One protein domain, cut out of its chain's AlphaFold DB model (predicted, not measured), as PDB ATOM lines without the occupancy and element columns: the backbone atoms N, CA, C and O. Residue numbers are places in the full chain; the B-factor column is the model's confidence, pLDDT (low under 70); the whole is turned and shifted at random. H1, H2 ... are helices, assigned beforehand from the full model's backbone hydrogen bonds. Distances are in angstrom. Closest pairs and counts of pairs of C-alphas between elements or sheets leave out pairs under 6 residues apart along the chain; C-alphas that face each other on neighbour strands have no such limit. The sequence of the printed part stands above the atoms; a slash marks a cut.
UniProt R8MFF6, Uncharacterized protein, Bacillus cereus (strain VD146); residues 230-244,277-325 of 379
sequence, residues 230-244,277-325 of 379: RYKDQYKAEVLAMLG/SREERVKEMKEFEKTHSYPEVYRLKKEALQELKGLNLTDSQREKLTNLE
ATOM      1  N   ARG A 230     195.297  87.211 194.317       79.25
ATOM      2  CA  ARG A 230     193.882  87.205 193.913       79.25
ATOM      3  C   ARG A 230     193.618  86.142 192.857       79.25
ATOM      4  O   ARG A 230     192.667  85.374 193.001       79.25
ATOM      5  N   TYR A 231     194.459  86.067 191.828       82.69
ATOM      6  CA  TYR A 231     194.351  85.042 190.794       82.69
ATOM      7  C   TYR A 231     194.500  83.631 191.380       82.69
ATOM      8  O   TYR A 231     193.690  82.743 191.102       82.69
ATOM      9  N   LYS A 232     195.503  83.430 192.241       85.31
ATOM     10  CA  LYS A 232     195.785  82.148 192.893       85.31
ATOM     11  C   LYS A 232     194.613  81.688 193.766       85.31
ATOM     12  O   LYS A 232     194.204  80.530 193.676       85.31
ATOM     13  N   ASP A 233     194.032  82.581 194.559       80.62
ATOM     14  CA  ASP A 233     192.890  82.276 195.423       80.62
ATOM     15  C   ASP A 233     191.606  82.003 194.630       80.62
ATOM     16  O   ASP A 233     190.868  81.067 194.948       80.62
ATOM     17  N   GLN A 234     191.365  82.747 193.546       81.00
ATOM     18  CA  GLN A 234     190.257  82.477 192.625       81.00
ATOM     19  C   GLN A 234     190.405  81.111 191.949       81.00
ATOM     20  O   GLN A 234     189.443  80.341 191.886       81.00
ATOM     21  N   TYR A 235     191.617  80.773 191.507       82.50
ATOM     22  CA  TYR A 235     191.908  79.471 190.919       82.50
ATOM     23  C   TYR A 235     191.706  78.336 191.930       82.50
ATOM     24  O   TYR A 235     191.051  77.341 191.611       82.50
ATOM     25  N   LYS A 236     192.174  78.495 193.177       83.25
ATOM     26  CA  LYS A 236     191.918  77.522 194.254       83.25
ATOM     27  C   LYS A 236     190.427  77.325 194.502       83.25
ATOM     28  O   LYS A 236     189.990  76.185 194.628       83.25
ATOM     29  N   ALA A 237     189.652  78.409 194.564       80.06
ATOM     30  CA  ALA A 237     188.208  78.341 194.773       80.06
ATOM     31  C   ALA A 237     187.504  77.565 193.646       80.06
ATOM     32  O   ALA A 237     186.646  76.726 193.919       80.06
ATOM     33  N   GLU A 238     187.903  77.770 192.388       80.56
ATOM     34  CA  GLU A 238     187.346  77.025 191.252       80.56
ATOM     35  C   GLU A 238     187.758  75.537 191.281       80.56
ATOM     36  O   GLU A 238     186.932  74.668 190.993       80.56
ATOM     37  N   VAL A 239     188.992  75.212 191.698       81.00
ATOM     38  CA  VAL A 239     189.440  73.819 191.909       81.00
ATOM     39  C   VAL A 239     188.678  73.144 193.049       81.00
ATOM     40  O   VAL A 239     188.209  72.020 192.880       81.00
ATOM     41  N   LEU A 240     188.478  73.823 194.176       81.25
ATOM     42  CA  LEU A 240     187.685  73.310 195.298       81.25
ATOM     43  C   LEU A 240     186.226  73.052 194.901       81.25
ATOM     44  O   LEU A 240     185.691  71.983 195.210       81.25
ATOM     45  N   ALA A 241     185.622  73.965 194.135       80.69
ATOM     46  CA  ALA A 241     184.283  73.782 193.582       80.69
ATOM     47  C   ALA A 241     184.203  72.557 192.648       80.69
ATOM     48  O   ALA A 241     183.214  71.825 192.662       80.69
ATOM     49  N   MET A 242     185.249  72.269 191.861       73.88
ATOM     50  CA  MET A 242     185.318  71.044 191.043       73.88
ATOM     51  C   MET A 242     185.528  69.769 191.865       73.88
ATOM     52  O   MET A 242     185.040  68.701 191.486       73.88
ATOM     53  N   LEU A 243     186.242  69.859 192.987       74.88
ATOM     54  CA  LEU A 243     186.422  68.748 193.923       74.88
ATOM     55  C   LEU A 243     185.156  68.459 194.750       74.88
ATOM     56  O   LEU A 243     185.138  67.475 195.496       74.88
ATOM     57  N   GLY A 244     184.100  69.267 194.590       65.62
ATOM     58  CA  GLY A 244     182.847  69.150 195.335       65.62
ATOM     59  C   GLY A 244     183.009  69.503 196.812       65.62
ATOM     60  O   GLY A 244     182.272  68.987 197.647       65.62
ATOM     61  N   SER A 277     180.271  86.817 191.917       69.44
ATOM     62  CA  SER A 277     179.695  85.648 191.234       69.44
ATOM     63  C   SER A 277     180.817  84.764 190.682       69.44
ATOM     64  O   SER A 277     181.857  85.247 190.225       69.44
ATOM     65  N   ARG A 278     180.611  83.439 190.666       68.88
ATOM     66  CA  ARG A 278     181.529  82.485 190.017       68.88
ATOM     67  C   ARG A 278     181.873  82.910 188.585       68.88
ATOM     68  O   ARG A 278     182.999  82.709 188.142       68.88
ATOM     69  N   GLU A 279     180.922  83.509 187.875       72.06
ATOM     70  CA  GLU A 279     181.111  84.000 186.507       72.06
ATOM     71  C   GLU A 279     182.094  85.173 186.431       72.06
ATOM     72  O   GLU A 279     182.920  85.222 185.520       72.06
ATOM     73  N   GLU A 280     182.057  86.076 187.409       73.50
ATOM     74  CA  GLU A 280     182.976  87.213 187.503       73.50
ATOM     75  C   GLU A 280     184.394  86.744 187.830       73.50
ATOM     76  O   GLU A 280     185.340  87.177 187.173       73.50
ATOM     77  N   ARG A 281     184.542  85.783 188.758       73.12
ATOM     78  CA  ARG A 281     185.845  85.172 189.087       73.12
ATOM     79  C   ARG A 281     186.494  84.528 187.862       73.12
ATOM     80  O   ARG A 281     187.658  84.770 187.569       73.12
ATOM     81  N   VAL A 282     185.728  83.752 187.092       74.06
ATOM     82  CA  VAL A 282     186.236  83.105 185.869       74.06
ATOM     83  C   VAL A 282     186.609  84.131 184.796       74.06
ATOM     84  O   VAL A 282     187.545  83.900 184.029       74.06
ATOM     85  N   LYS A 283     185.890  85.256 184.707       78.88
ATOM     86  CA  LYS A 283     186.210  86.324 183.755       78.88
ATOM     87  C   LYS A 283     187.526  87.017 184.114       78.88
ATOM     88  O   LYS A 283     188.381  87.142 183.243       78.88
ATOM     89  N   GLU A 284     187.707  87.375 185.381       77.31
ATOM     90  CA  GLU A 284     188.929  88.006 185.902       77.31
ATOM     91  C   GLU A 284     190.150  87.089 185.721       77.31
ATOM     92  O   GLU A 284     191.177  87.519 185.200       77.31
ATOM     93  N   MET A 285     190.006  85.787 186.000       78.38
ATOM     94  CA  MET A 285     191.056  84.799 185.732       78.38
ATOM     95  C   MET A 285     191.434  84.719 184.248       78.38
ATOM     96  O   MET A 285     192.608  84.609 183.914       78.38
ATOM     97  N   LYS A 286     190.458  84.784 183.335       79.06
ATOM     98  CA  LYS A 286     190.731  84.761 181.888       79.06
ATOM     99  C   LYS A 286     191.391  86.040 181.389       79.06
ATOM    100  O   LYS A 286     192.128  85.985 180.411       79.06
ATOM    101  N   GLU A 287     191.082  87.183 181.988       79.31
ATOM    102  CA  GLU A 287     191.756  88.445 181.680       79.31
ATOM    103  C   GLU A 287     193.203  88.397 182.172       79.31
ATOM    104  O   GLU A 287     194.109  88.679 181.393       79.31
ATOM    105  N   PHE A 288     193.430  87.890 183.386       81.38
ATOM    106  CA  PHE A 288     194.767  87.658 183.927       81.38
ATOM    107  C   PHE A 288     195.598  86.709 183.046       81.38
ATOM    108  O   PHE A 288     196.742  87.013 182.724       81.38
ATOM    109  N   GLU A 289     195.020  85.597 182.583       82.50
ATOM    110  CA  GLU A 289     195.699  84.645 181.687       82.50
ATOM    111  C   GLU A 289     196.054  85.228 180.311       82.50
ATOM    112  O   GLU A 289     196.922  84.689 179.632       82.50
ATOM    113  N   LYS A 290     195.384  86.305 179.880       80.94
ATOM    114  CA  LYS A 290     195.685  86.994 178.615       80.94
ATOM    115  C   LYS A 290     196.778  88.040 178.764       80.94
ATOM    116  O   LYS A 290     197.470  88.316 177.791       80.94
ATOM    117  N   THR A 291     196.881  88.667 179.934       77.56
ATOM    118  CA  THR A 291     197.853  89.737 180.181       77.56
ATOM    119  C   THR A 291     199.192  89.214 180.693       77.56
ATOM    120  O   THR A 291     200.179  89.933 180.594       77.56
ATOM    121  N   HIS A 292     199.235  87.989 181.225       80.88
ATOM    122  CA  HIS A 292     200.438  87.390 181.806       80.88
ATOM    123  C   HIS A 292     201.003  86.267 180.940       80.88
ATOM    124  O   HIS A 292     200.300  85.619 180.162       80.88
ATOM    125  N   SER A 293     202.303  86.025 181.093       80.00
ATOM    126  CA  SER A 293     202.996  85.000 180.319       80.00
ATOM    127  C   SER A 293     202.548  83.590 180.728       80.00
ATOM    128  O   SER A 293     202.268  83.310 181.896       80.00
ATOM    129  N   TYR A 294     202.520  82.652 179.775       80.19
ATOM    130  CA  TYR A 294     202.162  81.260 180.070       80.19
ATOM    131  C   TYR A 294     203.018  80.620 181.196       80.19
ATOM    132  O   TYR A 294     202.441  79.958 182.062       80.19
ATOM    133  N   PRO A 295     204.357  80.815 181.262       80.50
ATOM    134  CA  PRO A 295     205.179  80.292 182.361       80.50
ATOM    135  C   PRO A 295     204.771  80.805 183.749       80.50
ATOM    136  O   PRO A 295     204.808  80.049 184.720       80.50
ATOM    137  N   GLU A 296     204.364  82.066 183.840       78.81
ATOM    138  CA  GLU A 296     203.945  82.719 185.079       78.81
ATOM    139  C   GLU A 296     202.584  82.199 185.557       78.81
ATOM    140  O   GLU A 296     202.445  81.758 186.698       78.81
ATOM    141  N   VAL A 297     201.613  82.116 184.646       79.62
ATOM    142  CA  VAL A 297     200.304  81.498 184.903       79.62
ATOM    143  C   VAL A 297     200.462  80.036 185.333       79.62
ATOM    144  O   VAL A 297     199.804  79.586 186.274       79.62
ATOM    145  N   TYR A 298     201.347  79.284 184.674       83.31
ATOM    146  CA  TYR A 298     201.657  77.900 185.035       83.31
ATOM    147  C   TYR A 298     202.202  77.794 186.466       83.31
ATOM    148  O   TYR A 298     201.714  76.960 187.232       83.31
ATOM    149  N   ARG A 299     203.159  78.656 186.849       86.38
ATOM    150  CA  ARG A 299     203.716  78.699 188.211       86.38
ATOM    151  C   ARG A 299     202.611  78.912 189.247       86.38
ATOM    152  O   ARG A 299     202.495  78.120 190.178       86.38
ATOM    153  N   LEU A 300     201.752  79.911 189.038       83.12
ATOM    154  CA  LEU A 300     200.663  80.244 189.964       83.12
ATOM    155  C   LEU A 300     199.632  79.113 190.094       83.12
ATOM    156  O   LEU A 300     199.217  78.767 191.202       83.12
ATOM    157  N   LYS A 301     199.253  78.476 188.976       85.44
ATOM    158  CA  LYS A 301     198.371  77.295 188.987       85.44
ATOM    159  C   LYS A 301     199.016  76.116 189.717       85.44
ATOM    160  O   LYS A 301     198.341  75.429 190.483       85.44
ATOM    161  N   LYS A 302     200.316  75.884 189.515       84.69
ATOM    162  CA  LYS A 302     201.067  74.798 190.161       84.69
ATOM    163  C   LYS A 302     201.149  74.995 191.674       84.69
ATOM    164  O   LYS A 302     200.845  74.061 192.412       84.69
ATOM    165  N   GLU A 303     201.480  76.203 192.124       83.00
ATOM    166  CA  GLU A 303     201.486  76.573 193.544       83.00
ATOM    167  C   GLU A 303     200.100  76.387 194.172       83.00
ATOM    168  O   GLU A 303     199.973  75.749 195.215       83.00
ATOM    169  N   ALA A 304     199.033  76.838 193.502       86.19
ATOM    170  CA  ALA A 304     197.669  76.627 193.979       86.19
ATOM    171  C   ALA A 304     197.317  75.142 194.156       86.19
ATOM    172  O   ALA A 304     196.748  74.761 195.180       86.19
ATOM    173  N   LEU A 305     197.658  74.289 193.183       84.75
ATOM    174  CA  LEU A 305     197.417  72.846 193.275       84.75
ATOM    175  C   LEU A 305     198.233  72.202 194.408       84.75
ATOM    176  O   LEU A 305     197.729  71.299 195.077       84.75
ATOM    177  N   GLN A 306     199.466  72.659 194.646       82.88
ATOM    178  CA  GLN A 306     200.298  72.190 195.757       82.88
ATOM    179  C   GLN A 306     199.718  72.582 197.118       82.88
ATOM    180  O   GLN A 306     199.619  71.727 197.998       82.88
ATOM    181  N   GLU A 307     199.261  73.823 197.276       85.06
ATOM    182  CA  GLU A 307     198.595  74.271 198.500       85.06
ATOM    183  C   GLU A 307     197.315  73.461 198.781       85.06
ATOM    184  O   GLU A 307     197.069  73.048 199.914       85.06
ATOM    185  N   LEU A 308     196.531  73.134 197.745       84.44
ATOM    186  CA  LEU A 308     195.326  72.308 197.887       84.44
ATOM    187  C   LEU A 308     195.621  70.865 198.322       84.44
ATOM    188  O   LEU A 308     194.801  70.263 199.015       84.44
ATOM    189  N   LYS A 309     196.787  70.301 197.976       81.50
ATOM    190  CA  LYS A 309     197.194  68.960 198.443       81.50
ATOM    191  C   LYS A 309     197.426  68.898 199.953       81.50
ATOM    192  O   LYS A 309     197.302  67.812 200.526       81.50
ATOM    193  N   GLY A 310     197.750  70.035 200.571       79.12
ATOM    194  CA  GLY A 310     197.909  70.178 202.019       79.12
ATOM    195  C   GLY A 310     196.594  70.087 202.802       79.12
ATOM    196  O   GLY A 310     196.623  70.001 204.025       79.12
ATOM    197  N   LEU A 311     195.438  70.073 202.125       81.31
ATOM    198  CA  LEU A 311     194.129  69.927 202.760       81.31
ATOM    199  C   LEU A 311     193.795  68.456 203.079       81.31
ATOM    200  O   LEU A 311     194.321  67.508 202.484       81.31
ATOM    201  N   ASN A 312     192.846  68.261 204.001       78.50
ATOM    202  CA  ASN A 312     192.263  66.955 204.328       78.50
ATOM    203  C   ASN A 312     191.300  66.492 203.221       78.50
ATOM    204  O   ASN A 312     190.084  66.490 203.385       78.50
ATOM    205  N   LEU A 313     191.860  66.140 202.064       80.75
ATOM    206  CA  LEU A 313     191.133  65.622 200.910       80.75
ATOM    207  C   LEU A 313     190.899  64.110 201.036       80.75
ATOM    208  O   LEU A 313     191.781  63.382 201.499       80.75
ATOM    209  N   THR A 314     189.743  63.641 200.558       81.44
ATOM    210  CA  THR A 314     189.470  62.205 200.350       81.44
ATOM    211  C   THR A 314     190.342  61.638 199.227       81.44
ATOM    212  O   THR A 314     190.778  62.383 198.346       81.44
ATOM    213  N   ASP A 315     190.560  60.323 199.194       80.12
ATOM    214  CA  ASP A 315     191.412  59.680 198.178       80.12
ATOM    215  C   ASP A 315     190.959  59.987 196.741       80.12
ATOM    216  O   ASP A 315     191.780  60.297 195.880       80.12
ATOM    217  N   SER A 316     189.643  60.039 196.499       79.44
ATOM    218  CA  SER A 316     189.082  60.426 195.196       79.44
ATOM    219  C   SER A 316     189.351  61.896 194.841       79.44
ATOM    220  O   SER A 316     189.584  62.229 193.678       79.44
ATOM    221  N   GLN A 317     189.349  62.802 195.822       81.12
ATOM    222  CA  GLN A 317     189.693  64.212 195.606       81.12
ATOM    223  C   GLN A 317     191.195  64.397 195.378       81.12
ATOM    224  O   GLN A 317     191.580  65.185 194.513       81.12
ATOM    225  N   ARG A 318     192.041  63.642 196.092       79.75
ATOM    226  CA  ARG A 318     193.495  63.616 195.865       79.75
ATOM    227  C   ARG A 318     193.818  63.118 194.464       79.75
ATOM    228  O   ARG A 318     194.588  63.766 193.766       79.75
ATOM    229  N   GLU A 319     193.172  62.045 194.017       81.31
ATOM    230  CA  GLU A 319     193.347  61.511 192.666       81.31
ATOM    231  C   GLU A 319     192.946  62.535 191.590       81.31
ATOM    232  O   GLU A 319     193.697  62.775 190.644       81.31
ATOM    233  N   LYS A 320     191.800  63.211 191.757       81.81
ATOM    234  CA  LYS A 320     191.366  64.290 190.852       81.81
ATOM    235  C   LYS A 320     192.359  65.454 190.819       81.81
ATOM    236  O   LYS A 320     192.667  65.948 189.737       81.81
ATOM    237  N   LEU A 321     192.885  65.864 191.972       82.12
ATOM    238  CA  LEU A 321     193.873  66.937 192.076       82.12
ATOM    239  C   LEU A 321     195.210  66.546 191.422       82.12
ATOM    240  O   LEU A 321     195.788  67.335 190.677       82.12
ATOM    241  N   THR A 322     195.664  65.306 191.619       80.50
ATOM    242  CA  THR A 322     196.848  64.752 190.946       80.50
ATOM    243  C   THR A 322     196.654  64.659 189.431       80.50
ATOM    244  O   THR A 322     197.590  64.917 188.677       80.50
ATOM    245  N   ASN A 323     195.454  64.325 188.955       82.88
ATOM    246  CA  ASN A 323     195.159  64.291 187.522       82.88
ATOM    247  C   ASN A 323     195.141  65.694 186.896       82.88
ATOM    248  O   ASN A 323     195.645  65.863 185.785       82.88
ATOM    249  N   LEU A 324     194.624  66.703 187.606       80.62
ATOM    250  CA  LEU A 324     194.683  68.105 187.172       80.62
ATOM    251  C   LEU A 324     196.124  68.610 187.069       80.62
ATOM    252  O   LEU A 324     196.482  69.257 186.089       80.62
ATOM    253  N   GLU A 325     196.959  68.271 188.046       82.94
ATOM    254  CA  GLU A 325     198.376  68.619 188.029       82.94
ATOM    255  C   GLU A 325     199.125  67.942 186.878       82.94
ATOM    256  O   GLU A 325     199.870  68.602 186.161       82.94
TER     257      GLU A 325
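What this domain is: This is residues 230 to 244 and 277 to 325 of the 379 residues of an uncharacterized protein of Bacillus cereus (strain VD146) (UniProt R8MFF6). H2 and H3 form a V, H1 sits in its opening with its first turns between the two, and H4 folds back beside the far end of H3. The 64 printed residues hold four named helices, H1 to H4, and no named strand: all helix. The whole is compact, radius of gyration of the C-alphas 12.0 A, spanning 35 by 27 by 16 A.

How they stand to each other: H1, residues 230 to 242, touches H2, residues 278 to 291, with residues 231 to 235 alone, at a steep tilt of 50 degrees, opposite ways; the closest C-alphas, of Tyr 231 and Met 285, are 6.0 A apart. H1 touches H3, residues 294 to 309, with residues 231 to 236 alone, closest at C-alphas of Lys 236 and Ala 304, 5.8 A. H3 and H4, residues 315 to 325, form a helical hairpin at a shallow tilt of 12 degrees, closest at C-alphas of Leu 305 and Glu 325, 6.8 A. H2 and H4 are apart. In H1, H2, H3 and H4 every O i to N i+4 pair is within hydrogen-bond range.

Where its parts are: H1 begins at C-alpha 230 (193.882, 87.205, 193.913) and is 18.5 A long, H2 20.4 A, H3 22.7 A; H4, 15.2 A, ends at C-alpha 325 (198.376, 68.619, 188.029).

The domain as a whole: Residues 245 to 276 are not printed; C-alphas 244 and 277 are 17.3 A apart across the cut. The links H2 to H3 and H3 to H4 are tight. Residues 244, 277 and 278 have pLDDT under 70.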